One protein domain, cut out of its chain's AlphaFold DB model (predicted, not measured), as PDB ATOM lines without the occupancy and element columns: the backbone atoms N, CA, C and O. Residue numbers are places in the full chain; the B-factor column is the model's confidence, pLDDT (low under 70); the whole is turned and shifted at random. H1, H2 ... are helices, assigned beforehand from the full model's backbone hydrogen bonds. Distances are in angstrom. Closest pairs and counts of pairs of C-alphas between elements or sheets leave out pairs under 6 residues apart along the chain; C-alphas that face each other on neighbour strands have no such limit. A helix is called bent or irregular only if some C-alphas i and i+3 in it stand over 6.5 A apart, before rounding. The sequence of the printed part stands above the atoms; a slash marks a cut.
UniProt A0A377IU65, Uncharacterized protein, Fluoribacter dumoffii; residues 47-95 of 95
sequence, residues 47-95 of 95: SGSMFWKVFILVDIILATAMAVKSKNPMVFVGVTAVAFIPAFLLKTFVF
ATOM      1  N   SER A  47      69.670  73.078 110.613       75.56
ATOM      2  CA  SER A  47      70.557  74.254 110.578       75.56
ATOM      3  C   SER A  47      70.242  75.283 109.481       75.56
ATOM      4  O   SER A  47      70.680  76.425 109.574       75.56
ATOM      5  N   GLY A  48      69.513  74.896 108.429       76.50
ATOM      6  CA  GLY A  48      69.089  75.785 107.338       76.50
ATOM      7  C   GLY A  48      67.662  76.333 107.458       76.50
ATOM      8  O   GLY A  48      67.249  77.117 106.596       76.50
ATOM      9  N   SER A  49      66.916  75.918 108.487       84.75
ATOM     10  CA  SER A  49      65.493  76.221 108.652       84.75
ATOM     11  C   SER A  49      65.226  77.712 108.874       84.75
ATOM     12  O   SER A  49      66.086  78.498 109.287       84.75
ATOM     13  N   MET A  50      63.988  78.115 108.586       87.62
ATOM     14  CA  MET A  50      63.535  79.493 108.772       87.62
ATOM     15  C   MET A  50      63.541  79.901 110.252       87.62
ATOM     16  O   MET A  50      63.784  81.068 110.551       87.62
ATOM     17  N   PHE A  51      63.358  78.938 111.163       89.06
ATOM     18  CA  PHE A  51      63.409  79.156 112.606       89.06
ATOM     19  C   PHE A  51      64.728  79.806 113.034       89.06
ATOM     20  O   PHE A  51      64.709  80.895 113.601       89.06
ATOM     21  N   TRP A  52      65.874  79.206 112.693       88.75
ATOM     22  CA  TRP A  52      67.185  79.746 113.078       88.75
ATOM     23  C   TRP A  52      67.453  81.123 112.495       88.75
ATOM     24  O   TRP A  52      67.987  81.991 113.180       88.75
ATOM     25  N   LYS A  53      67.053  81.339 111.240       89.69
ATOM     26  CA  LYS A  53      67.231  82.628 110.567       89.69
ATOM     27  C   LYS A  53      66.458  83.735 111.280       89.69
ATOM     28  O   LYS A  53      67.018  84.796 111.525       89.69
ATOM     29  N   VAL A  54      65.198  83.482 111.632       92.31
ATOM     30  CA  VAL A  54      64.357  84.457 112.343       92.31
ATOM     31  C   VAL A  54      64.837  84.642 113.782       92.31
ATOM     32  O   VAL A  54      64.967  85.777 114.231       92.31
ATOM     33  N   PHE A  55      65.157  83.554 114.483       91.25
ATOM     34  CA  PHE A  55      65.640  83.585 115.862       91.25
ATOM     35  C   PHE A  55      66.924  84.411 116.004       91.25
ATOM     36  O   PHE A  55      66.959  85.360 116.783       91.25
ATOM     37  N   ILE A  56      67.946  84.112 115.194       91.31
ATOM     38  CA  ILE A  56      69.228  84.831 115.209       91.31
ATOM     39  C   ILE A  56      69.031  86.300 114.821       91.31
ATOM     40  O   ILE A  56      69.650  87.183 115.409       91.31
ATOM     41  N   LEU A  57      68.154  86.587 113.854       93.00
ATOM     42  CA  LEU A  57      67.877  87.958 113.432       93.00
ATOM     43  C   LEU A  57      67.237  88.785 114.556       93.00
ATOM     44  O   LEU A  57      67.680  89.904 114.814       93.00
ATOM     45  N   VAL A  58      66.238  88.237 115.253       93.94
ATOM     46  CA  VAL A  58      65.615  88.902 116.409       93.94
ATOM     47  C   VAL A  58      66.631  89.100 117.534       93.94
ATOM     48  O   VAL A  58      66.708  90.193 118.098       93.94
ATOM     49  N   ASP A  59      67.442  88.085 117.825       92.31
ATOM     50  CA  ASP A  59      68.439  88.138 118.896       92.31
ATOM     51  C   ASP A  59      69.515  89.202 118.623       92.31
ATOM     52  O   ASP A  59      69.819  90.024 119.485       92.31
ATOM     53  N   ILE A  60      70.010  89.298 117.382       91.75
ATOM     54  CA  ILE A  60      70.956  90.347 116.978       91.75
ATOM     55  C   ILE A  60      70.335  91.741 117.109       91.75
ATOM     56  O   ILE A  60      71.011  92.655 117.581       91.75
ATOM     57  N   ILE A  61      69.069  91.938 116.723       93.81
ATOM     58  CA  ILE A  61      68.395  93.243 116.856       93.81
ATOM     59  C   ILE A  61      68.292  93.644 118.333       93.81
ATOM     60  O   ILE A  61      68.651  94.768 118.695       93.81
ATOM     61  N   LEU A  62      67.852  92.725 119.197       93.38
ATOM     62  CA  LEU A  62      67.729  92.968 120.636       93.38
ATOM     63  C   LEU A  62      69.092  93.219 121.288       93.38
ATOM     64  O   LEU A  62      69.248  94.166 122.062       93.38
ATOM     65  N   ALA A  63      70.099  92.425 120.936       92.31
ATOM     66  CA  ALA A  63      71.461  92.605 121.407       92.31
ATOM     67  C   ALA A  63      72.067  93.920 120.931       92.31
ATOM     68  O   ALA A  63      72.747  94.584 121.704       92.31
ATOM     69  N   THR A  64      71.768  94.346 119.703       91.44
ATOM     70  CA  THR A  64      72.197  95.645 119.177       91.44
ATOM     71  C   THR A  64      71.548  96.782 119.961       91.44
ATOM     72  O   THR A  64      72.245  97.693 120.407       91.44
ATOM     73  N   ALA A  65      70.239  96.713 120.221       92.94
ATOM     74  CA  ALA A  65      69.550  97.700 121.052       92.94
ATOM     75  C   ALA A  65      70.146  97.768 122.472       92.94
ATOM     76  O   ALA A  65      70.385  98.855 123.008       92.94
ATOM     77  N   MET A  66      70.454  96.612 123.067       91.94
ATOM     78  CA  MET A  66      71.115  96.531 124.370       91.94
ATOM     79  C   MET A  66      72.556  97.034 124.337       91.94
ATOM     80  O   MET A  66      72.960  97.734 125.262       91.94
ATOM     81  N   ALA A  67      73.325  96.741 123.292       92.19
ATOM     82  CA  ALA A  67      74.698  97.207 123.130       92.19
ATOM     83  C   ALA A  67      74.751  98.734 123.002       92.19
ATOM     84  O   ALA A  67      75.593  99.365 123.633       92.19
ATOM     85  N   VAL A  68      73.809  99.346 122.274       93.19
ATOM     86  CA  VAL A  68      73.701 100.812 122.157       93.19
ATOM     87  C   VAL A  68      73.324 101.447 123.497       93.19
ATOM     88  O   VAL A  68      73.948 102.423 123.915       93.19
ATOM     89  N   LYS A  69      72.342 100.880 124.211       93.38
ATOM     90  CA  LYS A  69      71.894 101.403 125.512       93.38
ATOM     91  C   LYS A  69      72.957 101.257 126.604       93.38
ATOM     92  O   LYS A  69      73.166 102.180 127.385       93.38
ATOM     93  N   SER A  70      73.603 100.096 126.677       91.06
ATOM     94  CA  SER A  70      74.606  99.776 127.703       91.06
ATOM     95  C   SER A  70      76.014 100.251 127.348       91.06
ATOM     96  O   SER A  70      76.880 100.269 128.218       91.06
ATOM     97  N   LYS A  71      76.251 100.619 126.079       92.06
ATOM     98  CA  LYS A  71      77.577 100.897 125.505       92.06
ATOM     99  C   LYS A  71      78.572  99.750 125.731       92.06
ATOM    100  O   LYS A  71      79.775  99.981 125.801       92.06
ATOM    101  N   ASN A  72      78.071  98.519 125.855       89.50
ATOM    102  CA  ASN A  72      78.879  97.338 126.122       89.50
ATOM    103  C   ASN A  72      78.777  96.334 124.957       89.50
ATOM    104  O   ASN A  72      77.740  95.687 124.796       89.50
ATOM    105  N   PRO A  73      79.845  96.153 124.161       86.12
ATOM    106  CA  PRO A  73      79.841  95.215 123.042       86.12
ATOM    107  C   PRO A  73      79.868  93.739 123.477       86.12
ATOM    108  O   PRO A  73      79.604  92.868 122.652       86.12
ATOM    109  N   MET A  74      80.121  93.421 124.756       91.00
ATOM    110  CA  MET A  74      80.116  92.029 125.236       91.00
ATOM    111  C   MET A  74      78.752  91.337 125.106       91.00
ATOM    112  O   MET A  74      78.691  90.111 125.130       91.00
ATOM    113  N   VAL A  75      77.662  92.084 124.904       87.06
ATOM    114  CA  VAL A  75      76.319  91.517 124.688       87.06
ATOM    115  C   VAL A  75      76.280  90.587 123.461       87.06
ATOM    116  O   VAL A  75      75.566  89.588 123.475       87.06
ATOM    117  N   PHE A  76      77.114  90.827 122.441       88.44
ATOM    118  CA  PHE A  76      77.203  89.962 121.253       88.44
ATOM    119  C   PHE A  76      77.832  88.585 121.525       88.44
ATOM    120  O   PHE A  76      77.563  87.620 120.807       88.44
ATOM    121  N   VAL A  77      78.626  88.450 122.593       89.44
ATOM    122  CA  VAL A  77      79.114  87.136 123.044       89.44
ATOM    123  C   VAL A  77      77.939  86.291 123.544       89.44
ATOM    124  O   VAL A  77      77.870  85.098 123.252       89.44
ATOM    125  N   GLY A  78      76.974  86.930 124.213       85.75
ATOM    126  CA  GLY A  78      75.715  86.308 124.620       85.75
ATOM    127  C   GLY A  78      74.919  85.786 123.425       85.75
ATOM    128  O   GLY A  78      74.556  84.616 123.422       85.75
ATOM    129  N   VAL A  79      74.752  86.598 122.376       87.31
ATOM    130  CA  VAL A  79      74.090  86.184 121.117       87.31
ATOM    131  C   VAL A  79      74.750  84.945 120.518       87.31
ATOM    132  O   VAL A  79      74.086  83.989 120.122       87.31
ATOM    133  N   THR A  80      76.085  84.931 120.495       86.25
ATOM    134  CA  THR A  80      76.844  83.798 119.958       86.25
ATOM    135  C   THR A  80      76.581  82.531 120.770       86.25
ATOM    136  O   THR A  80      76.320  81.484 120.190       86.25
ATOM    137  N   ALA A  81      76.590  82.616 122.102       89.06
ATOM    138  CA  ALA A  81      76.309  81.474 122.967       89.06
ATOM    139  C   ALA A  81      74.852  80.988 122.848       89.06
ATOM    140  O   ALA A  81      74.612  79.784 122.762       89.06
ATOM    141  N   VAL A  82      73.892  81.914 122.799       88.12
ATOM    142  CA  VAL A  82      72.451  81.625 122.720       88.12
ATOM    143  C   VAL A  82      72.070  80.998 121.379       88.12
ATOM    144  O   VAL A  82      71.223  80.110 121.349       88.12
ATOM    145  N   ALA A  83      72.720  81.383 120.281       87.81
ATOM    146  CA  ALA A  83      72.528  80.733 118.989       87.81
ATOM    147  C   ALA A  83      73.299  79.406 118.876       87.81
ATOM    148  O   ALA A  83      72.774  78.417 118.365       87.81
ATOM    149  N   PHE A  84      74.545  79.362 119.359       86.88
ATOM    150  CA  PHE A  84      75.437  78.218 119.167       86.88
ATOM    151  C   PHE A  84      75.062  77.008 120.023       86.88
ATOM    152  O   PHE A  84      75.035  75.895 119.504       86.88
ATOM    153  N   ILE A  85      74.764  77.198 121.315       88.50
ATOM    154  CA  ILE A  85      74.500  76.080 122.235       88.50
ATOM    155  C   ILE A  85      73.304  75.246 121.756       88.50
ATOM    156  O   ILE A  85      73.468  74.037 121.588       88.50
ATOM    157  N   PRO A  86      72.123  75.822 121.464       85.44
ATOM    158  CA  PRO A  86      70.982  75.010 121.070       85.44
ATOM    159  C   PRO A  86      71.165  74.425 119.661       85.44
ATOM    160  O   PRO A  86      70.717  73.308 119.411       85.44
ATOM    161  N   ALA A  87      71.891  75.106 118.763       85.44
ATOM    162  CA  ALA A  87      72.206  74.577 117.434       85.44
ATOM    163  C   ALA A  87      73.144  73.363 117.517       85.44
ATOM    164  O   ALA A  87      72.940  72.367 116.821       85.44
ATOM    165  N   PHE A  88      74.143  73.419 118.400       86.19
ATOM    166  CA  PHE A  88      75.047  72.309 118.682       86.19
ATOM    167  C   PHE A  88      74.309  71.129 119.318       86.19
ATOM    168  O   PHE A  88      74.480  69.993 118.877       86.19
ATOM    169  N   LEU A  89      73.452  71.387 120.310       85.69
ATOM    170  CA  LEU A  89      72.671  70.340 120.970       85.69
ATOM    171  C   LEU A  89      71.734  69.635 119.983       85.69
ATOM    172  O   LEU A  89      71.719  68.408 119.930       85.69
ATOM    173  N   LEU A  90      71.016  70.389 119.147       83.56
ATOM    174  CA  LEU A  90      70.132  69.811 118.132       83.56
ATOM    175  C   LEU A  90      70.915  69.002 117.091       83.56
ATOM    176  O   LEU A  90      70.508  67.901 116.738       83.56
ATOM    177  N   LYS A  91      72.079  69.485 116.654       81.69
ATOM    178  CA  LYS A  91      72.909  68.753 115.690       81.69
ATOM    179  C   LYS A  91      73.614  67.518 116.262       81.69
ATOM    180  O   LYS A  91      74.026  66.674 115.487       81.69
ATOM    181  N   THR A  92      73.818  67.437 117.573       81.00
ATOM    182  CA  THR A  92      74.557  66.314 118.183       81.00
ATOM    183  C   THR A  92      73.619  65.238 118.721       81.00
ATOM    184  O   THR A  92      73.982  64.066 118.747       81.00
ATOM    185  N   PHE A  93      72.430  65.631 119.186       75.81
ATOM    186  CA  PHE A  93      71.508  64.734 119.888       75.81
ATOM    187  C   PHE A  93      70.194  64.473 119.146       75.81
ATOM    188  O   PHE A  93      69.476  63.555 119.535       75.81
ATOM    189  N   VAL A  94      69.860  65.267 118.124       69.44
ATOM    190  CA  VAL A  94      68.610  65.116 117.355       69.44
ATOM    191  C   VAL A  94      68.866  64.775 115.885       69.44
ATOM    192  O   VAL A  94      68.071  64.033 115.312       69.44
ATOM    193  N   PHE A  95      69.955  65.267 115.282       66.88
ATOM    194  CA  PHE A  95      70.290  65.061 113.863       66.88
ATOM    195  C   PHE A  95      71.622  64.355 113.628       66.88
ATOM    196  O   PHE A  95      72.470  64.370 114.543       66.88
TER     197      PHE A  95
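AT A GLANCE: This is residues 47 to 95 of the 95 residues of an uncharacterized protein of Fluoribacter dumoffii (UniProt A0A377IU65). This is a helical hairpin shaped like a narrow V: a long helix, H1, runs to a tight turn at residues 71 to 74, and a second helix, H2, runs back beside it. The two helices are close together near the turn and spread toward the other end, where both ends of the printed part lie. The printed part has 49 residues with two named helices, H1 then H2, and no named strand; the class is all helix. The whole is loose, with a radius of gyration of the C-alphas of 12.3 A, and it is a rod that spans 38 by 18 by 8 A.

HOW THE PARTS SIT: H1, residues 50 to 70, and H2, residues 75 to 93, form a helical hairpin. They touch, with 12 pairs of C-alphas within 8 A, and H2 does so with residues 75 to 83 alone. The closest C-alphas of the two are those of Ala 63 and Val 75, 6.0 A apart. The helices run opposite ways at a shallow tilt of 23 degrees. Their centres are 13.5 A apart. Every O i to N i+4 pair is within hydrogen-bond range in H1, and 14 of 15 are in H2.

IN THESE COORDINATES: After residues 47 to 49, H1 begins at C-alpha 50, at (63.535, 79.493, 108.772), and ends at C-alpha 70, at (74.606, 99.776, 127.703), 29.9 A away. H2 begins at C-alpha 75, at (76.319, 91.517, 124.688), and ends at C-alpha 93, at (71.508, 64.734, 119.888), 27.6 A away. H2 is neither bent nor irregular, but only just: C-alphas 83 and 86 are 6.3 A apart.

THE WHOLE: The two C-alphas farthest apart are those of Lys 71 and Phe 95, at 38.4 A. The first and last printed C-alphas, of Ser 47 and Phe 95, are 9.8 A apart. Residue 95 is the chain's last, and the printed part has no cut. The link from H1 to H2 is tight, with four residues. The mean pLDDT of the printed part is 87.5, and residues 94 to 95 are under 70.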